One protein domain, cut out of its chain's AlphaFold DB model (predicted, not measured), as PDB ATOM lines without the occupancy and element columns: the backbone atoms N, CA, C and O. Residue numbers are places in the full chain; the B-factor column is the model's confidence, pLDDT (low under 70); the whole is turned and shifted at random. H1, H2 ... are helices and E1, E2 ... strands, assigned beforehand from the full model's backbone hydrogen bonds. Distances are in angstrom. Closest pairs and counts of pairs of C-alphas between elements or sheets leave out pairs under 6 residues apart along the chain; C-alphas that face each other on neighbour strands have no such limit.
ATOM      1  N   HIS A   5     -34.120  33.536  10.334       75.12
ATOM      2  CA  HIS A   5     -34.205  32.505   9.314       75.12
ATOM      3  C   HIS A   5     -33.506  32.937   8.017       75.12
ATOM      4  O   HIS A   5     -32.666  32.207   7.507       75.12
ATOM      5  N   PHE A   6     -33.799  34.140   7.517       82.75
ATOM      6  CA  PHE A   6     -33.084  34.754   6.393       82.75
ATOM      7  C   PHE A   6     -33.234  36.279   6.406       82.75
ATOM      8  O   PHE A   6     -34.139  36.833   7.042       82.75
ATOM      9  N   ILE A   7     -32.352  36.954   5.671       88.00
ATOM     10  CA  ILE A   7     -32.454  38.379   5.343       88.00
ATOM     11  C   ILE A   7     -32.665  38.488   3.836       88.00
ATOM     12  O   ILE A   7     -31.982  37.810   3.077       88.00
ATOM     13  N   SER A   8     -33.593  39.326   3.384       90.50
ATOM     14  CA  SER A   8     -33.796  39.580   1.954       90.50
ATOM     15  C   SER A   8     -33.754  41.068   1.647       90.50
ATOM     16  O   SER A   8     -34.380  41.862   2.350       90.50
ATOM     17  N   ALA A   9     -33.061  41.447   0.582       91.00
ATOM     18  CA  ALA A   9     -32.867  42.838   0.194       91.00
ATOM     19  C   ALA A   9     -32.764  42.968  -1.327       91.00
ATOM     20  O   ALA A   9     -32.354  42.022  -2.002       91.00
ATOM     21  N   LYS A  10     -33.154  44.129  -1.864       89.81
ATOM     22  CA  LYS A  10     -33.053  44.401  -3.299       89.81
ATOM     23  C   LYS A  10     -31.751  45.103  -3.647       89.81
ATOM     24  O   LYS A  10     -31.405  46.086  -2.993       89.81
ATOM     25  N   PHE A  11     -31.086  44.636  -4.695       88.38
ATOM     26  CA  PHE A  11     -29.894  45.250  -5.270       88.38
ATOM     27  C   PHE A  11     -29.993  45.184  -6.792       88.38
ATOM     28  O   PHE A  11     -30.287  44.129  -7.343       88.38
ATOM     29  N   SER A  12     -29.763  46.305  -7.475       86.00
ATOM     30  CA  SER A  12     -29.798  46.385  -8.943       86.00
ATOM     31  C   SER A  12     -31.115  45.894  -9.569       86.00
ATOM     32  O   SER A  12     -31.115  45.336 -10.661       86.00
ATOM     33  N   GLY A  13     -32.250  46.093  -8.891       84.06
ATOM     34  CA  GLY A  13     -33.567  45.606  -9.315       84.06
ATOM     35  C   GLY A  13     -33.906  44.159  -8.928       84.06
ATOM     36  O   GLY A  13     -35.091  43.807  -8.950       84.06
ATOM     37  N   ASP A  14     -32.929  43.360  -8.496       86.19
ATOM     38  CA  ASP A  14     -33.100  41.946  -8.153       86.19
ATOM     39  C   ASP A  14     -33.225  41.728  -6.642       86.19
ATOM     40  O   ASP A  14     -32.691  42.481  -5.829       86.19
ATOM     41  N   LEU A  15     -33.987  40.704  -6.245       87.56
ATOM     42  CA  LEU A  15     -34.174  40.333  -4.841       87.56
ATOM     43  C   LEU A  15     -33.165  39.251  -4.450       87.56
ATOM     44  O   LEU A  15     -33.253  38.124  -4.931       87.56
ATOM     45  N   HIS A  16     -32.276  39.578  -3.518       88.12
ATOM     46  CA  HIS A  16     -31.275  38.657  -2.988       88.12
ATOM     47  C   HIS A  16     -31.704  38.136  -1.618       88.12
ATOM     48  O   HIS A  16     -32.218  38.888  -0.781       88.12
ATOM     49  N   TYR A  17     -31.452  36.850  -1.386       90.00
ATOM     50  CA  TYR A  17     -31.690  36.171  -0.118       90.00
ATOM     51  C   TYR A  17     -30.353  35.803   0.519       90.00
ATOM     52  O   TYR A  17     -29.471  35.266  -0.146       90.00
ATOM     53  N   PHE A  18     -30.223  36.087   1.809       89.88
ATOM     54  CA  PHE A  18     -29.046  35.799   2.613       89.88
ATOM     55  C   PHE A  18     -29.421  34.810   3.715       89.88
ATOM     56  O   PHE A  18     -30.221  35.126   4.605       89.88
ATOM     57  N   GLU A  19     -28.819  33.628   3.663       88.44
ATOM     58  CA  GLU A  19     -28.980  32.564   4.646       88.44
ATOM     59  C   GLU A  19     -27.887  32.626   5.720       88.44
ATOM     60  O   GLU A  19     -26.772  33.077   5.457       88.44
ATOM     61  N   PRO A  20     -28.168  32.192   6.955       82.44
ATOM     62  CA  PRO A  20     -27.190  32.250   8.031       82.44
ATOM     63  C   PRO A  20     -25.968  31.341   7.786       82.44
ATOM     64  O   PRO A  20     -26.120  30.134   7.636       82.44
ATOM     65  N   ALA A  21     -24.754  31.895   7.853       76.94
ATOM     66  CA  ALA A  21     -23.498  31.127   7.902       76.94
ATOM     67  C   ALA A  21     -23.009  30.942   9.350       76.94
ATOM     68  O   ALA A  21     -22.662  29.856   9.806       76.94
ATOM     69  N   ILE A  22     -23.037  32.023  10.133       73.31
ATOM     70  CA  ILE A  22     -22.884  31.973  11.590       73.31
ATOM     71  C   ILE A  22     -24.058  32.756  12.151       73.31
ATOM     72  O   ILE A  22     -24.092  33.983  12.070       73.31
ATOM     73  N   VAL A  23     -25.059  32.034  12.650       61.66
ATOM     74  CA  VAL A  23     -26.404  32.587  12.852       61.66
ATOM     75  C   VAL A  23     -26.425  33.578  14.007       61.66
ATOM     76  O   VAL A  23     -26.988  34.665  13.902       61.66
ATOM     77  N   SER A  24     -25.841  33.199  15.141       62.38
ATOM     78  CA  SER A  24     -25.984  33.996  16.349       62.38
ATOM     79  C   SER A  24     -24.951  33.607  17.385       62.38
ATOM     80  O   SER A  24     -25.006  32.515  17.947       62.38
ATOM     81  N   LEU A  25     -24.070  34.550  17.701       62.94
ATOM     82  CA  LEU A  25     -23.354  34.559  18.965       62.94
ATOM     83  C   LEU A  25     -24.124  35.429  19.963       62.94
ATOM     84  O   LEU A  25     -24.079  36.650  19.833       62.94
ATOM     85  N   VAL A  26     -24.789  34.827  20.954       67.00
ATOM     86  CA  VAL A  26     -25.399  35.573  22.065       67.00
ATOM     87  C   VAL A  26     -24.435  35.642  23.236       67.00
ATOM     88  O   VAL A  26     -24.069  34.606  23.790       67.00
ATOM     89  N   VAL A  27     -24.079  36.857  23.645       65.88
ATOM     90  CA  VAL A  27     -23.247  37.110  24.825       65.88
ATOM     91  C   VAL A  27     -24.037  37.905  25.853       65.88
ATOM     92  O   VAL A  27     -24.474  39.021  25.580       65.88
ATOM     93  N   GLN A  28     -24.169  37.353  27.060       72.69
ATOM     94  CA  GLN A  28     -24.672  38.086  28.223       72.69
ATOM     95  C   GLN A  28     -23.499  38.514  29.098       72.69
ATOM     96  O   GLN A  28     -22.724  37.668  29.521       72.69
ATOM     97  N   THR A  29     -23.352  39.804  29.397       66.12
ATOM     98  CA  THR A  29     -22.284  40.308  30.291       66.12
ATOM     99  C   THR A  29     -22.694  40.287  31.762       66.12
ATOM    100  O   THR A  29     -21.851  40.244  32.652       66.12
ATOM    101  N   LYS A  30     -24.003  40.289  32.022       69.44
ATOM    102  CA  LYS A  30     -24.631  40.188  33.342       69.44
ATOM    103  C   LYS A  30     -25.933  39.387  33.206       69.44
ATOM    104  O   LYS A  30     -26.609  39.528  32.180       69.44
ATOM    105  N   PRO A  31     -26.311  38.577  34.210       70.81
ATOM    106  CA  PRO A  31     -27.548  37.803  34.160       70.81
ATOM    107  C   PRO A  31     -28.758  38.714  33.929       70.81
ATOM    108  O   PRO A  31     -29.028  39.603  34.733       70.81
ATOM    109  N   GLY A  32     -29.476  38.504  32.825       67.38
ATOM    110  CA  GLY A  32     -30.774  39.137  32.571       67.38
ATOM    111  C   GLY A  32     -30.777  40.650  32.323       67.38
ATOM    112  O   GLY A  32     -31.862  41.216  32.252       67.38
ATOM    113  N   THR A  33     -29.627  41.323  32.179       79.00
ATOM    114  CA  THR A  33     -29.614  42.788  31.965       79.00
ATOM    115  C   THR A  33     -29.264  43.208  30.545       79.00
ATOM    116  O   THR A  33     -29.697  44.264  30.096       79.00
ATOM    117  N   PHE A  34     -28.426  42.437  29.852       83.69
ATOM    118  CA  PHE A  34     -27.893  42.823  28.551       83.69
ATOM    119  C   PHE A  34     -27.545  41.594  27.719       83.69
ATOM    120  O   PHE A  34     -26.995  40.626  28.248       83.69
ATOM    121  N   ALA A  35     -27.843  41.655  26.426       84.69
ATOM    122  CA  ALA A  35     -27.472  40.632  25.463       84.69
ATOM    123  C   ALA A  35     -27.060  41.272  24.134       84.69
ATOM    124  O   ALA A  35     -27.760  42.147  23.628       84.69
ATOM    125  N   GLU A  36     -25.964  40.797  23.550       85.88
ATOM    126  CA  GLU A  36     -25.576  41.108  22.167       85.88
ATOM    127  C   GLU A  36     -25.684  39.853  21.320       85.88
ATOM    128  O   GLU A  36     -25.299  38.783  21.780       85.88
ATOM    129  N   CYS A  37     -26.180  40.005  20.098       86.31
ATOM    130  CA  CYS A  37     -26.193  39.001  19.049       86.31
ATOM    131  C   CYS A  37     -25.412  39.516  17.846       86.31
ATOM    132  O   CYS A  37     -25.603  40.649  17.401       86.31
ATOM    133  N   PHE A  38     -24.560  38.653  17.313       88.31
ATOM    134  CA  PHE A  38     -23.804  38.892  16.093       88.31
ATOM    135  C   PHE A  38     -24.112  37.766  15.113       88.31
ATOM    136  O   PHE A  38     -24.005  36.597  15.491       88.31
ATOM    137  N   GLY A  39     -24.480  38.120  13.886       89.50
ATOM    138  CA  GLY A  39     -24.798  37.171  12.827       89.50
ATOM    139  C   GLY A  39     -24.116  37.536  11.514       89.50
ATOM    140  O   GLY A  39     -23.941  38.719  11.204       89.50
ATOM    141  N   VAL A  40     -23.754  36.509  10.751       91.25
ATOM    142  CA  VAL A  40     -23.272  36.618   9.372       91.25
ATOM    143  C   VAL A  40     -24.148  35.765   8.475       91.25
ATOM    144  O   VAL A  40     -24.381  34.591   8.770       91.25
ATOM    145  N   TYR A  41     -24.595  36.365   7.380       90.81
ATOM    146  CA  TYR A  41     -25.497  35.766   6.408       90.81
ATOM    147  C   TYR A  41     -24.843  35.834   5.028       90.81
ATOM    148  O   TYR A  41     -24.294  36.872   4.656       90.81
ATOM    149  N   ILE A  42     -24.880  34.733   4.291       89.50
ATOM    150  CA  ILE A  42     -24.284  34.566   2.964       89.50
ATOM    151  C   ILE A  42     -25.389  34.439   1.912       89.50
ATOM    152  O   ILE A  42     -26.448  33.894   2.222       89.50
ATOM    153  N   PRO A  43     -25.192  34.950   0.690       89.50
ATOM    154  CA  PRO A  43     -26.192  34.840  -0.365       89.50
ATOM    155  C   PRO A  43     -26.465  33.370  -0.723       89.50
ATOM    156  O   PRO A  43     -25.538  32.565  -0.807       89.50
ATOM    157  N   THR A  44     -27.736  33.020  -0.940       84.00
ATOM    158  CA  THR A  44     -28.168  31.642  -1.264       84.00
ATOM    159  C   THR A  44     -27.750  31.189  -2.657       84.00
ATOM    160  O   THR A  44     -27.575  29.998  -2.904       84.00
ATOM    161  N   VAL A  45     -27.616  32.138  -3.580       74.81
ATOM    162  CA  VAL A  45     -27.119  31.907  -4.933       74.81
ATOM    163  C   VAL A  45     -25.844  32.738  -5.065       74.81
ATOM    164  O   VAL A  45     -25.918  33.955  -4.895       74.81
ATOM    165  N   PRO A  46     -24.672  32.123  -5.298       60.81
ATOM    166  CA  PRO A  46     -23.476  32.870  -5.661       60.81
ATOM    167  C   PRO A  46     -23.747  33.552  -7.005       60.81
ATOM    168  O   PRO A  46     -24.075  32.858  -7.966       60.81
ATOM    169  N   ASP A  47     -23.670  34.881  -7.056       57.34
ATOM    170  CA  ASP A  47     -23.975  35.617  -8.283       57.34
ATOM    171  C   ASP A  47     -23.008  35.275  -9.422       57.34
ATOM    172  O   ASP A  47     -21.792  35.159  -9.234       57.34
ATOM    173  N   ASP A  48     -23.606  35.136 -10.608       51.84
ATOM    174  CA  ASP A  48     -22.950  35.065 -11.908       51.84
ATOM    175  C   ASP A  48     -22.070  36.309 -12.135       51.84
ATOM    176  O   ASP A  48     -22.359  37.422 -11.691       51.84
ATOM    177  N   GLU A  49     -20.958  36.100 -12.834       48.88
ATOM    178  CA  GLU A  49     -19.884  37.071 -13.043       48.88
ATOM    179  C   GLU A  49     -20.385  38.455 -13.528       48.88
ATOM    180  O   GLU A  49     -20.895  38.575 -14.642       48.88
ATOM    181  N   GLY A  50     -20.148  39.529 -12.754       53.25
ATOM    182  CA  GLY A  50     -20.076  40.893 -13.315       53.25
ATOM    183  C   GLY A  50     -20.715  42.069 -12.560       53.25
ATOM    184  O   GLY A  50     -20.584  43.197 -13.038       53.25
ATOM    185  N   HIS A  51     -21.364  41.869 -11.412       58.59
ATOM    186  CA  HIS A  51     -22.081  42.938 -10.694       58.59
ATOM    187  C   HIS A  51     -21.565  43.163  -9.256       58.59
ATOM    188  O   HIS A  51     -21.135  42.224  -8.589       58.59
ATOM    189  N   ASP A  52     -21.623  44.416  -8.773       70.19
ATOM    190  CA  ASP A  52     -21.279  44.832  -7.395       70.19
ATOM    191  C   ASP A  52     -22.377  44.399  -6.395       70.19
ATOM    192  O   ASP A  52     -23.068  45.220  -5.787       70.19
ATOM    193  N   TYR A  53     -22.579  43.091  -6.242       84.75
ATOM    194  CA  TYR A  53     -23.504  42.541  -5.250       84.75
ATOM    195  C   TYR A  53     -22.833  42.358  -3.882       84.75
ATOM    196  O   TYR A  53     -21.609  42.191  -3.793       84.75
ATOM    197  N   PRO A  54     -23.606  42.379  -2.780       89.81
ATOM    198  CA  PRO A  54     -23.039  42.120  -1.472       89.81
ATOM    199  C   PRO A  54     -22.655  40.654  -1.329       89.81
ATOM    200  O   PRO A  54     -23.476  39.753  -1.474       89.81
ATOM    201  N   ALA A  55     -21.409  40.427  -0.941       90.69
ATOM    202  CA  ALA A  55     -20.869  39.104  -0.681       90.69
ATOM    203  C   ALA A  55     -21.410  38.483   0.615       90.69
ATOM    204  O   ALA A  55     -21.413  37.262   0.773       90.69
ATOM    205  N   LEU A  56     -21.823  39.323   1.568       91.31
ATOM    206  CA  LEU A  56     -22.421  38.908   2.832       91.31
ATOM    207  C   LEU A  56     -23.216  40.047   3.476       91.31
ATOM    208  O   LEU A  56     -23.011  41.227   3.187       91.31
ATOM    209  N   CYS A  57     -24.084  39.681   4.410       92.25
ATOM    210  CA  CYS A  57     -24.745  40.596   5.326       92.25
ATOM    211  C   CYS A  57     -24.255  40.335   6.752       92.25
ATOM    212  O   CYS A  57     -24.282  39.207   7.246       92.25
ATOM    213  N   LEU A  58     -23.835  41.390   7.440       92.00
ATOM    214  CA  LEU A  58     -23.522  41.378   8.863       92.00
ATOM    215  C   LEU A  58     -24.696  41.953   9.629       92.00
ATOM    216  O   LEU A  58     -25.234  42.987   9.246       92.00
ATOM    217  N   ARG A  59     -25.059  41.328  10.745       88.75
ATOM    218  CA  ARG A  59     -26.081  41.848  11.651       88.75
ATOM    219  C   ARG A  59     -25.550  41.887  13.070       88.75
ATOM    220  O   ARG A  59     -25.080  40.878  13.590       88.75
ATOM    221  N   ARG A  60     -25.692  43.035  13.721       88.25
ATOM    222  CA  ARG A  60     -25.498  43.191  15.161       88.25
ATOM    223  C   ARG A  60     -26.822  43.592  15.777       88.25
ATOM    224  O   ARG A  60     -27.443  44.540  15.316       88.25
ATOM    225  N   ALA A  61     -27.236  42.894  16.822       85.31
ATOM    226  CA  ALA A  61     -28.399  43.261  17.610       85.31
ATOM    227  C   ALA A  61     -28.038  43.323  19.090       85.31
ATOM    228  O   ALA A  61     -27.318  42.463  19.592       85.31
ATOM    229  N   SER A  62     -28.550  44.318  19.797       85.75
ATOM    230  CA  SER A  62     -28.394  44.450  21.239       85.75
ATOM    231  C   SER A  62     -29.737  44.634  21.918       85.75
ATOM    232  O   SER A  62     -30.626  45.326  21.426       85.75
ATOM    233  N   TRP A  63     -29.860  44.011  23.082       85.12
ATOM    234  CA  TRP A  63     -30.988  44.167  23.983       85.12
ATOM    235  C   TRP A  63     -30.480  44.590  25.356       85.12
ATOM    236  O   TRP A  63     -29.507  44.031  25.873       85.12
ATOM    237  N   ASN A  64     -31.154  45.570  25.948       84.12
ATOM    238  CA  ASN A  64     -30.857  46.095  27.273       84.12
ATOM    239  C   ASN A  64     -32.150  46.143  28.091       84.12
ATOM    240  O   ASN A  64     -33.092  46.841  27.726       84.12
ATOM    241  N   TYR A  65     -32.164  45.436  29.219       81.31
ATOM    242  CA  TYR A  65     -33.328  45.321  30.093       81.31
ATOM    243  C   TYR A  65     -33.818  46.665  30.639       81.31
ATOM    244  O   TYR A  65     -35.019  46.873  30.776       81.31
ATOM    245  N   GLU A  66     -32.914  47.582  30.986       82.06
ATOM    246  CA  GLU A  66     -33.302  48.868  31.568       82.06
ATOM    247  C   GLU A  66     -34.016  49.739  30.536       82.06
ATOM    248  O   GLU A  66     -35.104  50.242  30.823       82.06
ATOM    249  N   LEU A  67     -33.456  49.835  29.325       80.56
ATOM    250  CA  LEU A  67     -34.084  50.532  28.197       80.56
ATOM    251  C   LEU A  67     -35.419  49.890  27.824       80.56
ATOM    252  O   LEU A  67     -36.417  50.581  27.617       80.56
ATOM    253  N   ASP A  68     -35.453  48.562  27.793       80.00
ATOM    254  CA  ASP A  68     -36.646  47.795  27.480       80.00
ATOM    255  C   ASP A  68     -37.778  48.053  28.490       80.00
ATOM    256  O   ASP A  68     -38.902  48.411  28.127       80.00
ATOM    257  N   ARG A  69     -37.451  47.988  29.785       80.56
ATOM    258  CA  ARG A  69     -38.366  48.295  30.888       80.56
ATOM    259  C   ARG A  69     -38.859  49.740  30.836       80.56
ATOM    260  O   ARG A  69     -40.032  50.002  31.101       80.56
ATOM    261  N   GLU A  70     -37.989  50.695  30.525       81.44
ATOM    262  CA  GLU A  70     -38.392  52.091  30.353       81.44
ATOM    263  C   GLU A  70     -39.368  52.268  29.190       81.44
ATOM    264  O   GLU A  70     -40.389  52.940  29.351       81.44
ATOM    265  N   ASN A  71     -39.085  51.653  28.042       77.56
ATOM    266  CA  ASN A  71     -39.952  51.700  26.867       77.56
ATOM    267  C   ASN A  71     -41.315  51.065  27.152       77.56
ATOM    268  O   ASN A  71     -42.343  51.633  26.777       77.56
ATOM    269  N   TYR A  72     -41.340  49.949  27.885       78.25
ATOM    270  CA  TYR A  72     -42.573  49.323  28.355       78.25
ATOM    271  C   TYR A  72     -43.403  50.270  29.230       78.25
ATOM    272  O   TYR A  72     -44.611  50.400  29.039       78.25
ATOM    273  N   ASN A  73     -42.759  50.969  30.169       79.56
ATOM    274  CA  ASN A  73     -43.440  51.868  31.101       79.56
ATOM    275  C   ASN A  73     -43.910  53.181  30.451       79.56
ATOM    276  O   ASN A  73     -44.912  53.747  30.884       79.56
ATOM    277  N   LYS A  74     -43.201  53.679  29.428       76.81
ATOM    278  CA  LYS A  74     -43.526  54.938  28.729       76.81
ATOM    279  C   LYS A  74     -44.693  54.799  27.741       76.81
ATOM    280  O   LYS A  74     -45.300  55.804  27.377       76.81
ATOM    281  N   LYS A  75     -45.020  53.587  27.277       72.44
ATOM    282  CA  LYS A  75     -46.091  53.369  26.288       72.44
ATOM    283  C   LYS A  75     -47.461  53.327  26.966       72.44
ATOM    284  O   LYS A  75     -47.740  52.463  27.790       72.44
ATOM    285  N   VAL A  76     -48.350  54.230  26.544       63.88
ATOM    286  CA  VAL A  76     -49.749  54.319  27.013       63.88
ATOM    287  C   VAL A  76     -50.514  53.017  26.739       63.88
ATOM    288  O   VAL A  76     -51.358  52.601  27.529       63.88
ATOM    289  N   ASN A  77     -50.178  52.339  25.639       73.44
ATOM    290  CA  ASN A  77     -50.765  51.072  25.241       73.44
ATOM    291  C   ASN A  77     -49.697  49.972  25.187       73.44
ATOM    292  O   ASN A  77     -48.873  49.909  24.275       73.44
ATOM    293  N   LYS A  78     -49.759  49.040  26.138       70.81
ATOM    294  CA  LYS A  78     -48.841  47.893  26.205       70.81
ATOM    295  C   LYS A  78     -48.930  46.981  24.974       70.81
ATOM    296  O   LYS A  78     -47.946  46.337  24.627       70.81
ATOM    297  N   ARG A  79     -50.071  46.956  24.269       67.06
ATOM    298  CA  ARG A  79     -50.201  46.216  23.000       67.06
ATOM    299  C   ARG A  79     -49.396  46.858  21.870       67.06
ATOM    300  O   ARG A  79     -48.901  46.137  21.016       67.06
ATOM    301  N   GLU A  80     -49.249  48.181  21.856       64.19
ATOM    302  CA  GLU A  80     -48.404  48.875  20.870       64.19
ATOM    303  C   GLU A  80     -46.921  48.650  21.134       64.19
ATOM    304  O   GLU A  80     -46.151  48.532  20.190       64.19
ATOM    305  N   TYR A  81     -46.525  48.538  22.402       65.00
ATOM    306  CA  TYR A  81     -45.167  48.140  22.762       65.00
ATOM    307  C   TYR A  81     -44.836  46.738  22.222       65.00
ATOM    308  O   TYR A  81     -43.841  46.584  21.519       65.00
ATOM    309  N   ILE A  82     -45.715  45.753  22.456       64.00
ATOM    310  CA  ILE A  82     -45.532  44.375  21.958       64.00
ATOM    311  C   ILE A  82     -45.464  44.349  20.424       64.00
ATOM    312  O   ILE A  82     -44.610  43.681  19.854       64.00
ATOM    313  N   LYS A  83     -46.331  45.109  19.743       57.91
ATOM    314  CA  LYS A  83     -46.344  45.194  18.273       57.91
ATOM    315  C   LYS A  83     -45.166  45.971  17.684       57.91
ATOM    316  O   LYS A  83     -44.864  45.799  16.512       57.91
ATOM    317  N   GLY A  84     -44.556  46.866  18.458       54.81
ATOM    318  CA  GLY A  84     -43.558  47.807  17.962       54.81
ATOM    319  C   GLY A  84     -42.147  47.238  17.843       54.81
ATOM    320  O   GLY A  84     -41.325  47.876  17.197       54.81
ATOM    321  N   GLY A  85     -41.833  46.107  18.489       57.41
ATOM    322  CA  GLY A  85     -40.504  45.476  18.418       57.41
ATOM    323  C   GLY A  85     -39.326  46.370  18.850       57.41
ATOM    324  O   GLY A  85     -38.176  46.030  18.598       57.41
ATOM    325  N   GLN A  86     -39.590  47.517  19.495       58.97
ATOM    326  CA  GLN A  86     -38.634  48.628  19.676       58.97
ATOM    327  C   GLN A  86     -37.532  48.366  20.714       58.97
ATOM    328  O   GLN A  86     -36.730  49.249  21.005       58.97
ATOM    329  N   SER A  87     -37.509  47.184  21.319       67.25
ATOM    330  CA  SER A  87     -36.613  46.853  22.430       67.25
ATOM    331  C   SER A  87     -35.255  46.321  21.992       67.25
ATOM    332  O   SER A  87     -34.350  46.184  22.817       67.25
ATOM    333  N   ILE A  88     -35.122  45.979  20.712       75.88
ATOM    334  CA  ILE A  88     -33.894  45.452  20.129       75.88
ATOM    335  C   ILE A  88     -33.338  46.505  19.179       75.88
ATOM    336  O   ILE A  88     -33.951  46.832  18.165       75.88
ATOM    337  N   GLU A  89     -32.151  47.003  19.494       80.50
ATOM    338  CA  GLU A  89     -31.383  47.840  18.582       80.50
ATOM    339  C   GLU A  89     -30.634  46.914  17.631       80.50
ATOM    340  O   GLU A  89     -29.738  46.187  18.055       80.50
ATOM    341  N   ALA A  90     -31.029  46.891  16.359       83.50
ATOM    342  CA  ALA A  90     -30.402  46.055  15.345       83.50
ATOM    343  C   ALA A  90     -29.851  46.905  14.201       83.50
ATOM    344  O   ALA A  90     -30.519  47.805  13.701       83.50
ATOM    345  N   VAL A  91     -28.637  46.576  13.771       87.31
ATOM    346  CA  VAL A  91     -27.974  47.157  12.606       87.31
ATOM    347  C   VAL A  91     -27.598  46.018  11.674       87.31
ATOM    348  O   VAL A  91     -27.025  45.020  12.122       87.31
ATOM    349  N   SER A  92     -27.911  46.182  10.391       90.06
ATOM    350  CA  SER A  92     -27.500  45.264   9.330       90.06
ATOM    351  C   SER A  92     -26.677  46.020   8.294       90.06
ATOM    352  O   SER A  92     -26.966  47.181   8.006       90.06
ATOM    353  N   ILE A  93     -25.641  45.378   7.764       92.38
ATOM    354  CA  ILE A  93     -24.705  45.962   6.802       92.38
ATOM    355  C   ILE A  93     -24.439  44.922   5.725       92.38
ATOM    356  O   ILE A  93     -24.009  43.812   6.036       92.38
ATOM    357  N   PHE A  94     -24.648  45.293   4.471       93.06
ATOM    358  CA  PHE A  94     -24.341  44.453   3.322       93.06
ATOM    359  C   PHE A  94     -22.944  44.822   2.822       93.06
ATOM    360  O   PHE A  94     -22.710  45.977   2.479       93.06
ATOM    361  N   LEU A  95     -21.988  43.893   2.856       91.62
ATOM    362  CA  LEU A  95     -20.592  44.182   2.515       91.62
ATOM    363  C   LEU A  95     -20.249  43.725   1.092       91.62
ATOM    364  O   LEU A  95     -20.644  42.623   0.707       91.62
ATOM    365  N   PRO A  96     -19.469  44.519   0.337       90.00
ATOM    366  CA  PRO A  96     -18.875  44.064  -0.913       90.00
ATOM    367  C   PRO A  96     -17.735  43.068  -0.639       90.00
ATOM    368  O   PRO A  96     -17.146  43.066   0.447       90.00
ATOM    369  N   GLU A  97     -17.370  42.251  -1.630       88.62
ATOM    370  CA  GLU A  97     -16.356  41.191  -1.476       88.62
ATOM    371  C   GLU A  97     -15.014  41.708  -0.926       88.62
ATOM    372  O   GLU A  97     -14.392  41.047  -0.092       88.62
ATOM    373  N   GLN A  98     -14.574  42.913  -1.312       88.88
ATOM    374  CA  GLN A  98     -13.257  43.427  -0.907       88.88
ATOM    375  C   GLN A  98     -13.153  43.685   0.609       88.88
ATOM    376  O   GLN A  98     -12.071  43.571   1.184       88.88
ATOM    377  N   GLU A  99     -14.272  43.977   1.278       89.31
ATOM    378  CA  GLU A  99     -14.327  44.220   2.728       89.31
ATOM    379  C   GLU A  99     -14.545  42.917   3.532       89.31
ATOM    380  O   GLU A  99     -14.555  42.929   4.763       89.31
ATOM    381  N   CYS A 100     -14.682  41.763   2.865       89.69
ATOM    382  CA  CYS A 100     -15.049  40.493   3.503       89.69
ATOM    383  C   CYS A 100     -13.858  39.654   4.002       89.69
ATOM    384  O   CYS A 100     -14.061  38.622   4.643       89.69
ATOM    385  N   THR A 101     -12.615  40.070   3.740       91.06
ATOM    386  CA  THR A 101     -11.418  39.243   3.998       91.06
ATOM    387  C   THR A 101     -11.296  38.805   5.465       91.06
ATOM    388  O   THR A 101     -11.143  37.616   5.744       91.06
ATOM    389  N   GLU A 102     -11.381  39.740   6.417       92.00
ATOM    390  CA  GLU A 102     -11.205  39.435   7.846       92.00
ATOM    391  C   GLU A 102     -12.341  38.555   8.390       92.00
ATOM    392  O   GLU A 102     -12.094  37.575   9.095       92.00
ATOM    393  N   ILE A 103     -13.593  38.843   8.016       91.19
ATOM    394  CA  ILE A 103     -14.737  38.061   8.497       91.19
ATOM    395  C   ILE A 103     -14.768  36.653   7.901       91.19
ATOM    396  O   ILE A 103     -15.062  35.703   8.624       91.19
ATOM    397  N   ARG A 104     -14.373  36.471   6.634       91.19
ATOM    398  CA  ARG A 104     -14.215  35.136   6.031       91.19
ATOM    399  C   ARG A 104     -13.159  34.309   6.769       91.19
ATOM    400  O   ARG A 104     -13.383  33.126   7.015       91.19
ATOM    401  N   GLN A 105     -12.049  34.920   7.191       92.81
ATOM    402  CA  GLN A 105     -11.043  34.236   8.014       92.81
ATOM    403  C   GLN A 105     -11.601  33.820   9.378       92.81
ATOM    404  O   GLN A 105     -11.342  32.706   9.830       92.81
ATOM    405  N   LEU A 106     -12.384  34.683  10.030       92.25
ATOM    406  CA  LEU A 106     -13.025  34.348  11.301       92.25
ATOM    407  C   LEU A 106     -14.066  33.230  11.152       92.25
ATOM    408  O   LEU A 106     -14.142  32.373  12.031       92.25
ATOM    409  N   ILE A 107     -14.828  33.209  10.055       90.81
ATOM    410  CA  ILE A 107     -15.762  32.119   9.735       90.81
ATOM    411  C   ILE A 107     -14.999  30.810   9.521       90.81
ATOM    412  O   ILE A 107     -15.356  29.797  10.116       90.81
ATOM    413  N   SER A 108     -13.911  30.832   8.744       90.75
ATOM    414  CA  SER A 108     -13.060  29.655   8.534       90.75
ATOM    415  C   SER A 108     -12.511  29.116   9.854       90.75
ATOM    416  O   SER A 108     -12.637  27.929  10.121       90.75
ATOM    417  N   GLN A 109     -11.985  29.988  10.725       91.56
ATOM    418  CA  GLN A 109     -11.507  29.591  12.055       91.56
ATOM    419  C   GLN A 109     -12.616  28.961  12.903       91.56
ATOM    420  O   GLN A 109     -12.356  28.017  13.645       91.56
ATOM    421  N   ALA A 110     -13.843  29.481  12.817       90.12
ATOM    422  CA  ALA A 110     -14.983  28.910  13.519       90.12
ATOM    423  C   ALA A 110     -15.281  27.495  13.015       90.12
ATOM    424  O   ALA A 110     -15.377  26.578  13.827       90.12
ATOM    425  N   ASN A 111     -15.348  27.309  11.695       88.88
ATOM    426  CA  ASN A 111     -15.569  26.006  11.070       88.88
ATOM    427  C   ASN A 111     -14.467  25.005  11.441       88.88
ATOM    428  O   ASN A 111     -14.785  23.894  11.856       88.88
ATOM    429  N   ASP A 112     -13.197  25.415  11.402       90.25
ATOM    430  CA  ASP A 112     -12.065  24.569  11.801       90.25
ATOM    431  C   ASP A 112     -12.182  24.124  13.270       90.25
ATOM    432  O   ASP A 112     -11.935  22.960  13.589       90.25
ATOM    433  N   MET A 113     -12.595  25.023  14.176       90.06
ATOM    434  CA  MET A 113     -12.850  24.667  15.579       90.06
ATOM    435  C   MET A 113     -14.006  23.672  15.721       90.06
ATOM    436  O   MET A 113     -13.937  22.783  16.566       90.06
ATOM    437  N   VAL A 114     -15.066  23.804  14.915       89.31
ATOM    438  CA  VAL A 114     -16.178  22.841  14.914       89.31
ATOM    439  C   VAL A 114     -15.710  21.473  14.424       89.31
ATOM    440  O   VAL A 114     -16.006  20.472  15.073       89.31
ATOM    441  N   GLU A 115     -14.957  21.421  13.322       89.06
ATOM    442  CA  GLU A 115     -14.440  20.171  12.751       89.06
ATOM    443  C   GLU A 115     -13.468  19.457  13.708       89.06
ATOM    444  O   GLU A 115     -13.490  18.231  13.816       89.06
ATOM    445  N   GLN A 116     -12.640  20.208  14.442       90.69
ATOM    446  CA  GLN A 116     -11.705  19.663  15.438       90.69
ATOM    447  C   GLN A 116     -12.376  19.309  16.773       90.69
ATOM    448  O   GLN A 116     -11.820  18.545  17.566       90.69
ATOM    449  N   GLY A 117     -13.568  19.851  17.021       90.25
ATOM    450  CA  GLY A 117     -14.277  19.745  18.285       90.25
ATOM    451  C   GLY A 117     -13.733  20.683  19.367       90.25
ATOM    452  O   GLY A 117     -12.634  21.234  19.295       90.25
ATOM    453  N   PHE A 118     -14.526  20.853  20.423       89.88
ATOM    454  CA  PHE A 118     -14.185  21.729  21.541       89.88
ATOM    455  C   PHE A 118     -13.653  20.934  22.729       89.88
ATOM    456  O   PHE A 118     -14.298  20.006  23.216       89.88
ATOM    457  N   VAL A 119     -12.510  21.367  23.258       93.44
ATOM    458  CA  VAL A 119     -12.028  20.911  24.564       93.44
ATOM    459  C   VAL A 119     -12.682  21.762  25.645       93.44
ATOM    460  O   VAL A 119     -12.514  22.984  25.679       93.44
ATOM    461  N   THR A 120     -13.437  21.111  26.526       94.50
ATOM    462  CA  THR A 120     -14.124  21.758  27.646       94.50
ATOM    463  C   THR A 120     -13.388  21.500  28.954       94.50
ATOM    464  O   THR A 120     -13.128  20.347  29.300       94.50
ATOM    465  N   GLU A 121     -13.136  22.551  29.724       95.56
ATOM    466  CA  GLU A 121     -12.554  22.463  31.064       95.56
ATOM    467  C   GLU A 121     -13.565  22.938  32.110       95.56
ATOM    468  O   GLU A 121     -14.120  24.032  31.997       95.56
ATOM    469  N   GLN A 122     -13.797  22.141  33.153       95.31
ATOM    470  CA  GLN A 122     -14.581  22.584  34.308       95.31
ATOM    471  C   GLN A 122     -13.721  23.514  35.164       95.31
ATOM    472  O   GLN A 122     -12.656  23.126  35.643       95.31
ATOM    473  N   VAL A 123     -14.175  24.750  35.356       93.50
ATOM    474  CA  VAL A 123     -13.438  25.787  36.088       93.50
ATOM    475  C   VAL A 123     -14.406  26.623  36.912       93.50
ATOM    476  O   VAL A 123     -15.585  26.691  36.599       93.50
ATOM    477  N   LYS A 124     -13.922  27.310  37.947       91.19
ATOM    478  CA  LYS A 124     -14.706  28.332  38.652       91.19
ATOM    479  C   LYS A 124     -14.008  29.673  38.486       91.19
ATOM    480  O   LYS A 124     -12.926  29.868  39.034       91.19
ATOM    481  N   ARG A 125     -14.595  30.575  37.696       87.31
ATOM    482  CA  ARG A 125     -13.986  31.868  37.343       87.31
ATOM    483  C   ARG A 125     -14.825  33.022  37.858       87.31
ATOM    484  O   ARG A 125     -15.854  33.330  37.279       87.31
ATOM    485  N   GLU A 126     -14.357  33.699  38.900       80.50
ATOM    486  CA  GLU A 126     -15.080  34.838  39.488       80.50
ATOM    487  C   GLU A 126     -15.148  36.051  38.548       80.50
ATOM    488  O   GLU A 126     -16.154  36.752  38.522       80.50
ATOM    489  N   ASN A 127     -14.122  36.247  37.713       80.44
ATOM    490  CA  ASN A 127     -14.004  37.388  36.803       80.44
ATOM    491  C   ASN A 127     -14.102  36.948  35.340       80.44
ATOM    492  O   ASN A 127     -13.121  37.006  34.597       80.44
ATOM    493  N   CYS A 128     -15.273  36.468  34.927       82.75
ATOM    494  CA  CYS A 128     -15.521  36.151  33.524       82.75
ATOM    495  C   CYS A 128     -16.199  37.333  32.807       82.75
ATOM    496  O   CYS A 128     -17.179  37.862  33.336       82.75
ATOM    497  N   PRO A 129     -15.736  37.745  31.609       80.38
ATOM    498  CA  PRO A 129     -16.375  38.828  30.853       80.38
ATOM    499  C   PRO A 129     -17.783  38.474  30.351       80.38
ATOM    500  O   PRO A 129     -18.544  39.365  29.962       80.38
ATOM    501  N   TRP A 130     -18.134  37.185  30.354       85.62
ATOM    502  CA  TRP A 130     -19.395  36.673  29.837       85.62
ATOM    503  C   TRP A 130     -20.049  35.730  30.845       85.62
ATOM    504  O   TRP A 130     -19.420  34.833  31.401       85.62
ATOM    505  N   PHE A 131     -21.341  35.922  31.056       85.12
ATOM    506  CA  PHE A 131     -22.190  35.073  31.874       85.12
ATOM    507  C   PHE A 131     -22.689  33.850  31.101       85.12
ATOM    508  O   PHE A 131     -22.677  32.738  31.619       85.12
ATOM    509  N   SER A 132     -23.105  34.045  29.851       88.81
ATOM    510  CA  SER A 132     -23.601  32.982  28.979       88.81
ATOM    511  C   SER A 132     -23.164  33.242  27.547       88.81
ATOM    512  O   SER A 132     -23.147  34.398  27.106       88.81
ATOM    513  N   VAL A 133     -22.810  32.162  26.855       89.19
ATOM    514  CA  VAL A 133     -22.470  32.143  25.436       89.19
ATOM    515  C   VAL A 133     -23.347  31.099  24.760       89.19
ATOM    516  O   VAL A 133     -23.309  29.928  25.134       89.19
ATOM    517  N   LYS A 134     -24.107  31.519  23.747       88.94
ATOM    518  CA  LYS A 134     -24.763  30.622  22.787       88.94
ATOM    519  C   LYS A 134     -24.192  30.895  21.405       88.94
ATOM    520  O   LYS A 134     -24.155  32.054  21.003       88.94
ATOM    521  N   ILE A 135     -23.770  29.856  20.699       87.75
ATOM    522  CA  ILE A 135     -23.246  29.955  19.341       87.75
ATOM    523  C   ILE A 135     -23.921  28.918  18.451       87.75
ATOM    524  O   ILE A 135     -24.030  27.745  18.813       87.75
ATOM    525  N   LYS A 136     -24.358  29.379  17.280       86.62
ATOM    526  CA  LYS A 136     -24.854  28.526  16.206       86.62
ATOM    527  C   LYS A 136     -24.039  28.762  14.940       86.62
ATOM    528  O   LYS A 136     -23.979  29.890  14.449       86.62
ATOM    529  N   ILE A 137     -23.403  27.707  14.445       85.62
ATOM    530  CA  ILE A 137     -22.605  27.701  13.215       85.62
ATOM    531  C   ILE A 137     -23.315  26.781  12.231       85.62
ATOM    532  O   ILE A 137     -23.579  25.622  12.558       85.62
ATOM    533  N   ALA A 138     -23.635  27.318  11.058       80.81
ATOM    534  CA  ALA A 138     -24.244  26.584   9.966       80.81
ATOM    535  C   ALA A 138     -23.220  26.491   8.835       80.81
ATOM    536  O   ALA A 138     -22.905  27.480   8.178       80.81
ATOM    537  N   SER A 139     -22.652  25.304   8.655       72.25
ATOM    538  CA  SER A 139     -21.745  25.021   7.546       72.25
ATOM    539  C   SER A 139     -22.286  23.866   6.720       72.25
ATOM    540  O   SER A 139     -23.041  23.028   7.214       72.25
ATOM    541  N   ASP A 140     -21.819  23.774   5.481       70.00
ATOM    542  CA  ASP A 140     -22.198  22.745   4.511       70.00
ATOM    543  C   ASP A 140     -21.932  21.317   5.027       70.00
ATOM    544  O   ASP A 140     -22.514  20.347   4.542       70.00
ATOM    545  N   ARG A 141     -21.019  21.177   5.998       70.62
ATOM    546  CA  ARG A 141     -20.557  19.891   6.539       70.62
ATOM    547  C   ARG A 141     -21.092  19.598   7.931       70.62
ATOM    548  O   ARG A 141     -21.415  18.450   8.228       70.62
ATOM    549  N   VAL A 142     -21.138  20.609   8.795       76.31
ATOM    550  CA  VAL A 142     -21.508  20.463  10.206       76.31
ATOM    551  C   VAL A 142     -22.363  21.642  10.653       76.31
ATOM    552  O   VAL A 142     -21.982  22.803  10.502       76.31
ATOM    553  N   ASN A 143     -23.495  21.321  11.277       81.94
ATOM    554  CA  ASN A 143     -24.295  22.272  12.035       81.94
ATOM    555  C   ASN A 143     -23.989  22.098  13.522       81.94
ATOM    556  O   ASN A 143     -24.137  21.003  14.066       81.94
ATOM    557  N   LEU A 144     -23.581  23.178  14.177       86.31
ATOM    558  CA  LEU A 144     -23.354  23.222  15.615       86.31
ATOM    559  C   LEU A 144     -24.344  24.200  16.242       86.31
ATOM    560  O   LEU A 144     -24.388  25.358  15.841       86.31
ATOM    561  N   ASP A 145     -25.066  23.759  17.268       88.81
ATOM    562  CA  ASP A 145     -25.740  24.633  18.233       88.81
ATOM    563  C   ASP A 145     -25.220  24.265  19.623       88.81
ATOM    564  O   ASP A 145     -25.413  23.140  20.093       88.81
ATOM    565  N   MET A 146     -24.501  25.187  20.261       88.62
ATOM    566  CA  MET A 146     -24.009  24.994  21.621       88.62
ATOM    567  C   MET A 146     -24.299  26.214  22.487       88.62
ATOM    568  O   MET A 146     -24.207  27.366  22.054       88.62
ATOM    569  N   ALA A 147     -24.570  25.952  23.760       90.38
ATOM    570  CA  ALA A 147     -24.659  26.967  24.794       90.38
ATOM    571  C   ALA A 147     -23.872  26.516  26.023       90.38
ATOM    572  O   ALA A 147     -23.920  25.345  26.402       90.38
ATOM    573  N   TYR A 148     -23.152  27.438  26.655       89.69
ATOM    574  CA  TYR A 148     -22.439  27.163  27.898       89.69
ATOM    575  C   TYR A 148     -22.305  28.414  28.766       89.69
ATOM    576  O   TYR A 148     -22.531  29.545  28.332       89.69
ATOM    577  N   THR A 149     -21.929  28.186  30.024       90.88
ATOM    578  CA  THR A 149     -21.727  29.222  31.036       90.88
ATOM    579  C   THR A 149     -20.229  29.371  31.306       90.88
ATOM    580  O   THR A 149     -19.648  28.525  31.993       90.88
ATOM    581  N   PRO A 150     -19.581  30.445  30.817       89.56
ATOM    582  CA  PRO A 150     -18.147  30.653  30.998       89.56
ATOM    583  C   PRO A 150     -17.686  30.689  32.468       89.56
ATOM    584  O   PRO A 150     -16.545  30.349  32.779       89.56
ATOM    585  N   PHE A 151     -18.566  31.031  33.411       88.75
ATOM    586  CA  PHE A 151     -18.247  30.975  34.843       88.75
ATOM    587  C   PHE A 151     -17.864  29.563  35.335       88.75
ATOM    588  O   PHE A 151     -16.981  29.448  36.188       88.75
ATOM    589  N   SER A 152     -18.513  28.514  34.809       92.00
ATOM    590  CA  SER A 152     -18.350  27.113  35.237       92.00
ATOM    591  C   SER A 152     -17.609  26.235  34.223       92.00
ATOM    592  O   SER A 152     -17.090  25.172  34.561       92.00
ATOM    593  N   THR A 153     -17.562  26.642  32.959       93.75
ATOM    594  CA  THR A 153     -16.942  25.867  31.883       93.75
ATOM    595  C   THR A 153     -16.119  26.789  31.003       93.75
ATOM    596  O   THR A 153     -16.589  27.844  30.592       93.75
ATOM    597  N   ARG A 154     -14.882  26.402  30.709       92.69
ATOM    598  CA  ARG A 154     -13.993  27.131  29.809       92.69
ATOM    599  C   ARG A 154     -13.823  26.363  28.515       92.69
ATOM    600  O   ARG A 154     -13.570  25.161  28.529       92.69
ATOM    601  N   ILE A 155     -13.911  27.095  27.412       93.56
ATOM    602  CA  ILE A 155     -13.574  26.607  26.075       93.56
ATOM    603  C   ILE A 155     -12.576  27.600  25.490       93.56
ATOM    604  O   ILE A 155     -12.961  28.590  24.875       93.56
ATOM    605  N   GLN A 156     -11.282  27.389  25.748       92.19
ATOM    606  CA  GLN A 156     -10.257  28.414  25.507       92.19
ATOM    607  C   GLN A 156     -10.199  28.879  24.045       92.19
ATOM    608  O   GLN A 156     -10.153  30.082  23.804       92.19
ATOM    609  N   ALA A 157     -10.223  27.946  23.089       92.06
ATOM    610  CA  ALA A 157     -10.170  28.276  21.664       92.06
ATOM    611  C   ALA A 157     -11.362  29.150  21.237       92.06
ATOM    612  O   ALA A 157     -11.168  30.201  20.624       92.06
ATOM    613  N   LEU A 158     -12.573  28.760  21.655       90.81
ATOM    614  CA  LEU A 158     -13.794  29.511  21.380       90.81
ATOM    615  C   LEU A 158     -13.725  30.900  22.010       90.81
ATOM    616  O   LEU A 158     -13.916  31.886  21.319       90.81
ATOM    617  N   GLU A 159     -13.379  31.006  23.290       90.88
ATOM    618  CA  GLU A 159     -13.297  32.289  23.995       90.88
ATOM    619  C   GLU A 159     -12.294  33.262  23.363       90.88
ATOM    620  O   GLU A 159     -12.609  34.438  23.185       90.88
ATOM    621  N   SER A 160     -11.120  32.781  22.947       91.50
ATOM    622  CA  SER A 160     -10.154  33.602  22.208       91.50
ATOM    623  C   SER A 160     -10.680  34.047  20.840       91.50
ATOM    624  O   SER A 160     -10.379  35.154  20.389       91.50
ATOM    625  N   TRP A 161     -11.468  33.211  20.165       92.00
ATOM    626  CA  TRP A 161     -12.144  33.586  18.925       92.00
ATOM    627  C   TRP A 161     -13.272  34.603  19.169       92.00
ATOM    628  O   TRP A 161     -13.377  35.572  18.421       92.00
ATOM    629  N   LEU A 162     -14.046  34.467  20.253       89.50
ATOM    630  CA  LEU A 162     -15.128  35.390  20.630       89.50
ATOM    631  C   LEU A 162     -14.628  36.825  20.824       89.50
ATOM    632  O   LEU A 162     -15.296  37.774  20.410       89.50
ATOM    633  N   GLU A 163     -13.455  37.003  21.434       89.50
ATOM    634  CA  GLU A 163     -12.844  38.326  21.598       89.50
ATOM    635  C   GLU A 163     -12.528  38.976  20.250       89.50
ATOM    636  O   GLU A 163     -12.848  40.149  20.040       89.50
ATOM    637  N   LYS A 164     -11.954  38.207  19.316       92.25
ATOM    638  CA  LYS A 164     -11.673  38.676  17.951       92.25
ATOM    639  C   LYS A 164     -12.966  39.007  17.214       92.25
ATOM    640  O   LYS A 164     -13.069  40.083  16.634       92.25
ATOM    641  N   TRP A 165     -13.964  38.132  17.309       90.06
ATOM    642  CA  TRP A 165     -15.278  38.307  16.699       90.06
ATOM    643  C   TRP A 165     -15.957  39.595  17.168       90.06
ATOM    644  O   TRP A 165     -16.338  40.443  16.364       90.06
ATOM    645  N   LYS A 166     -16.037  39.809  18.484       87.19
ATOM    646  CA  LYS A 166     -16.609  41.036  19.051       87.19
ATOM    647  C   LYS A 166     -15.797  42.278  18.669       87.19
ATOM    648  O   LYS A 166     -16.383  43.318  18.368       87.19
ATOM    649  N   SER A 167     -14.466  42.178  18.664       89.62
ATOM    650  CA  SER A 167     -13.579  43.270  18.243       89.62
ATOM    651  C   SER A 167     -13.832  43.672  16.790       89.62
ATOM    652  O   SER A 167     -13.965  44.865  16.519       89.62
ATOM    653  N   PHE A 168     -13.981  42.700  15.886       90.50
ATOM    654  CA  PHE A 168     -14.327  42.940  14.487       90.50
ATOM    655  C   PHE A 168     -15.623  43.749  14.381       90.50
ATOM    656  O   PHE A 168     -15.605  44.869  13.877       90.50
ATOM    657  N   PHE A 169     -16.716  43.272  14.990       87.81
ATOM    658  CA  PHE A 169     -18.010  43.966  14.939       87.81
ATOM    659  C   PHE A 169     -18.009  45.373  15.550       87.81
ATOM    660  O   PHE A 169     -18.835  46.204  15.179       87.81
ATOM    661  N   SER A 170     -17.100  45.661  16.484       85.38
ATOM    662  CA  SER A 170     -16.953  47.005  17.055       85.38
ATOM    663  C   SER A 170     -16.209  47.993  16.150       85.38
ATOM    664  O   SER A 170     -16.317  49.197  16.360       85.38
ATOM    665  N   LYS A 171     -15.447  47.490  15.171       87.19
ATOM    666  CA  LYS A 171     -14.586  48.280  14.279       87.19
ATOM    667  C   LYS A 171     -15.136  48.426  12.867       87.19
ATOM    668  O   LYS A 171     -14.600  49.244  12.125       87.19
ATOM    669  N   ILE A 172     -16.147  47.636  12.487       83.50
ATOM    670  CA  ILE A 172     -16.752  47.741  11.156       83.50
ATOM    671  C   ILE A 172     -17.241  49.169  10.948       83.50
ATOM    672  O   ILE A 172     -18.059  49.689  11.711       83.50
ATOM    673  N   ASP A 173     -16.754  49.775   9.875       81.31
ATOM    674  CA  ASP A 173     -17.260  51.045   9.400       81.31
ATOM    675  C   ASP A 173     -18.602  50.822   8.695       81.31
ATOM    676  O   ASP A 173     -18.669  50.256   7.602       81.31
ATOM    677  N   LEU A 174     -19.682  51.274   9.336       69.94
ATOM    678  CA  LEU A 174     -21.046  51.150   8.819       69.94
ATOM    679  C   LEU A 174     -21.241  51.889   7.484       69.94
ATOM    680  O   LEU A 174     -22.178  51.583   6.752       69.94
ATOM    681  N   THR A 175     -20.378  52.857   7.158       75.19
ATOM    682  CA  THR A 175     -20.489  53.665   5.933       75.19
ATOM    683  C   THR A 175     -19.991  52.944   4.683       75.19
ATOM    684  O   THR A 175     -20.316  53.356   3.574       75.19
ATOM    685  N   LYS A 176     -19.250  51.844   4.851       78.25
ATOM    686  CA  LYS A 176     -18.702  51.044   3.750       78.25
ATOM    687  C   LYS A 176     -19.670  50.001   3.184       78.25
ATOM    688  O   LYS A 176     -19.312  49.279   2.258       78.25
ATOM    689  N   GLY A 177     -20.867  49.881   3.756       85.81
ATOM    690  CA  GLY A 177     -21.869  48.931   3.285       85.81
ATOM    691  C   GLY A 177     -22.540  49.369   1.983       85.81
ATOM    692  O   GLY A 177     -22.815  50.553   1.782       85.81
ATOM    693  N   ILE A 178     -22.870  48.398   1.132       90.19
ATOM    694  CA  ILE A 178     -23.772  48.584  -0.004       90.19
ATOM    695  C   ILE A 178     -25.177  48.835   0.552       90.19
ATOM    696  O   ILE A 178     -25.673  48.089   1.399       90.19
ATOM    697  N   GLN A 179     -25.819  49.904   0.089       90.31
ATOM    698  CA  GLN A 179     -27.185  50.224   0.491       90.31
ATOM    699  C   GLN A 179     -28.180  49.478  -0.404       90.31
ATOM    700  O   GLN A 179     -28.040  49.540  -1.626       90.31
ATOM    701  N   PRO A 180     -29.175  48.785   0.173       89.69
ATOM    702  CA  PRO A 180     -30.231  48.171  -0.614       89.69
ATOM    703  C   PRO A 180     -31.147  49.218  -1.253       89.69
ATOM    704  O   PRO A 180     -31.286  50.351  -0.784       89.69
ATOM    705  N   GLU A 181     -31.818  48.813  -2.328       89.94
ATOM    706  CA  GLU A 181     -32.875  49.583  -2.972       89.94
ATOM    707  C   GLU A 181     -34.150  49.539  -2.116       89.94
ATOM    708  O   GLU A 181     -35.042  48.710  -2.312       89.94
ATOM    709  N   GLY A 182     -34.225  50.449  -1.145       85.19
ATOM    710  CA  GLY A 182     -35.320  50.530  -0.181       85.19
ATOM    711  C   GLY A 182     -35.064  49.705   1.079       85.19
ATOM    712  O   GLY A 182     -33.923  49.406   1.425       85.19
ATOM    713  N   ASP A 183     -36.137  49.364   1.791       84.88
ATOM    714  CA  ASP A 183     -36.033  48.590   3.026       84.88
ATOM    715  C   ASP A 183     -35.714  47.116   2.733       84.88
ATOM    716  O   ASP A 183     -36.233  46.512   1.790       84.88
ATOM    717  N   PHE A 184     -34.888  46.511   3.584       85.50
ATOM    718  CA  PHE A 184     -34.680  45.066   3.601       85.50
ATOM    719  C   PHE A 184     -35.644  44.396   4.587       85.50
ATOM    720  O   PHE A 184     -36.163  45.019   5.513       85.50
ATOM    721  N   SER A 185     -35.875  43.100   4.400       86.12
ATOM    722  CA  SER A 185     -36.727  42.285   5.268       86.12
ATOM    723  C   SER A 185     -35.894  41.276   6.051       86.12
ATOM    724  O   SER A 185     -34.942  40.699   5.526       86.12
ATOM    725  N   VAL A 186     -36.263  41.060   7.312       83.12
ATOM    726  CA  VAL A 186     -35.678  40.045   8.194       83.12
ATOM    727  C   VAL A 186     -36.790  39.092   8.600       83.12
ATOM    728  O   VAL A 186     -37.810  39.532   9.131       83.12
ATOM    729  N   THR A 187     -36.586  37.803   8.363       79.94
ATOM    730  CA  THR A 187     -37.548  36.753   8.712       79.94
ATOM    731  C   THR A 187     -37.043  35.977   9.919       79.94
ATOM    732  O   THR A 187     -35.857  35.663  10.001       79.94
ATOM    733  N   TYR A 188     -37.939  35.642  10.843       75.06
ATOM    734  CA  TYR A 188     -37.653  34.867  12.053       75.06
ATOM    735  C   TYR A 188     -38.344  33.502  11.981       75.06
ATOM    736  O   TYR A 188     -39.346  33.364  11.281       75.06
ATOM    737  N   HIS A 189     -37.798  32.499  12.673       62.31
ATOM    738  CA  HIS A 189     -38.329  31.128  12.641       62.31
ATOM    739  C   HIS A 189     -39.742  30.989  13.225       62.31
ATOM    740  O   HIS A 189     -40.540  30.244  12.667       62.31
ATOM    741  N   ASP A 190     -40.047  31.725  14.295       59.41
ATOM    742  CA  ASP A 190     -41.376  31.757  14.902       59.41
ATOM    743  C   ASP A 190     -41.980  33.143  14.687       59.41
ATOM    744  O   ASP A 190     -41.351  34.163  14.990       59.41
ATOM    745  N   SER A 191     -43.218  33.208  14.205       50.62
ATOM    746  CA  SER A 191     -43.966  34.458  14.228       50.62
ATOM    747  C   SER A 191     -44.245  34.867  15.679       50.62
ATOM    748  O   SER A 191     -44.509  34.036  16.551       50.62
ATOM    749  N   LEU A 192     -44.280  36.175  15.945       49.53
ATOM    750  CA  LEU A 192     -44.648  36.720  17.262       49.53
ATOM    751  C   LEU A 192     -45.999  36.158  17.768       49.53
ATOM    752  O   LEU A 192     -46.253  36.077  18.966       49.53
ATOM    753  N   GLN A 193     -46.870  35.742  16.843       44.47
ATOM    754  CA  GLN A 193     -48.177  35.149  17.107       44.47
ATOM    755  C   GLN A 193     -48.096  33.676  17.558       44.47
ATOM    756  O   GLN A 193     -48.818  33.293  18.480       44.47
ATOM    757  N   GLU A 194     -47.197  32.875  16.982       41.41
ATOM    758  CA  GLU A 194     -46.907  31.501  17.431       41.41
ATOM    759  C   GLU A 194     -46.286  31.500  18.829       41.41
ATOM    760  O   GLU A 194     -46.692  30.724  19.694       41.41
ATOM    761  N   GLN A 195     -45.408  32.459  19.114       49.62
ATOM    762  CA  GLN A 195     -44.863  32.647  20.458       49.62
ATOM    763  C   GLN A 195     -45.939  33.050  21.470       49.62
ATOM    764  O   GLN A 195     -45.973  32.539  22.581       49.62
ATOM    765  N   MET A 196     -46.867  33.938  21.105       40.41
ATOM    766  CA  MET A 196     -47.971  34.292  22.000       40.41
ATOM    767  C   MET A 196     -48.881  33.100  22.312       40.41
ATOM    768  O   MET A 196     -49.428  33.040  23.411       40.41
ATOM    769  N   SER A 197     -49.039  32.155  21.381       43.81
ATOM    770  CA  SER A 197     -49.851  30.957  21.608       43.81
ATOM    771  C   SER A 197     -49.233  29.991  22.628       43.81
ATOM    772  O   SER A 197     -49.978  29.365  23.377       43.81
ATOM    773  N   SER A 198     -47.901  29.948  22.753       41.97
ATOM    774  CA  SER A 198     -47.207  29.114  23.747       41.97
ATOM    775  C   SER A 198     -47.172  29.715  25.160       41.97
ATOM    776  O   SER A 198     -46.920  28.997  26.123       41.97
ATOM    777  N   PHE A 199     -47.495  31.005  25.323       38.28
ATOM    778  CA  PHE A 199     -47.643  31.646  26.639       38.28
ATOM    779  C   PHE A 199     -49.006  31.406  27.308       38.28
ATOM    780  O   PHE A 199     -49.151  31.704  28.492       38.28
ATOM    781  N   VAL A 200     -50.012  30.904  26.585       38.78
ATOM    782  CA  VAL A 200     -51.378  30.713  27.118       38.78
ATOM    783  C   VAL A 200     -51.512  29.418  27.942       38.78
ATOM    784  O   VAL A 200     -52.524  29.225  28.610       38.78
TER     785      VAL A 200
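AT A GLANCE: This is residues 5 to 200 of the 202 residues of an uncharacterized protein of Tengunoibacter tsumagoiensis (UniProt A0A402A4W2). One twisted sheet of eight strands forms a broad wall, with two helices, H3 and H4, packed side by side across one face. Beyond the sheet, H1 and H2 make a corner at which residues 74 to 79 stick out; residues 193 to 200 of H5 stick out elsewhere. The printed part has 196 residues with five named helices and eight named strands, in the order E1 E2 E3 E4 H1 H2 E5 H3 E6 E7 H4 E8 H5. The sheet is branched at E2, its neighbour pairs are antiparallel, and the class is mixed, helices and strands. The whole is compact, with a radius of gyration of the C-alphas of 18.3 A and spans of 54 by 51 by 32 A.

HOW THE PARTS SIT: E1, residues 5 to 11, has E2, residues 14 to 28, on one side (N 9 to O 16, 3.0 A) and E8, residues 185 to 188, on the other side (N 8 to O 185, 2.9 A). E2 bends by 57 degrees at residue 21; E1 and E6, residues 132 to 138, lie on one side of it (N 26 to O 134, 2.8 A) and E3, residues 34 to 43, on the other side (N 25 to O 38, 3.0 A). E1, E2, E3 and E4, residues 56 to 64, form a meander, each strand the antiparallel neighbour of the one before; N 37 and O 61 are 2.8 A apart. Edge strand E5, residues 88 to 95, is the antiparallel neighbour of E4, with N 60 and O 91 at 2.9 A. E6 and edge strand E7, residues 143 to 148, form a hairpin, with N 135 and O 146 at 2.9 A. H1, residues 65 to 74, only grazes the sheet with residues 65 to 68. H2, residues 78 to 84, is not on it; H1 and H2 only just touch, only at the corner, with 3 pairs of C-alphas within 8 A, the closest being Tyr 72 and Tyr 81, 6.3 A. H3, residues 101 to 116, and H4, residues 156 to 171, are on the same face, at heights over the sheet of 10.0 A and 10.4 A, and run across the strands. They touch at a shallow tilt of 18 degrees, opposite ways; their closest C-alphas, Leu 106 and Trp 165, are 7.1 A apart. H5, residues 192 to 200, is not on the sheet and touches no helix. Every O i to N i+4 pair is within hydrogen-bond range in H1, H2 and H3, against 11 of 12 in H4 and 4 of 5 in H5.

IN THESE COORDINATES: E1 begins at C-alpha 5 (-34.205, 32.505, 9.314). E2 spans 37.5 A, E3 30.0 A, E4 26.8 A, H4 23.2 A and H3 22.7 A. H5 ends at C-alpha 200 (-51.378, 30.713, 27.118).

THE WHOLE: The C-alphas farthest apart, of Gly 13 and Lys 124, are 54.4 A apart. The printed part has no cut; the links E3 to E4, H3 to E6 and H4 to E8 are long. The mean pLDDT of the printed part is 80.7; 37 residues are under 70, among them 79 to 87 and 189 to 200.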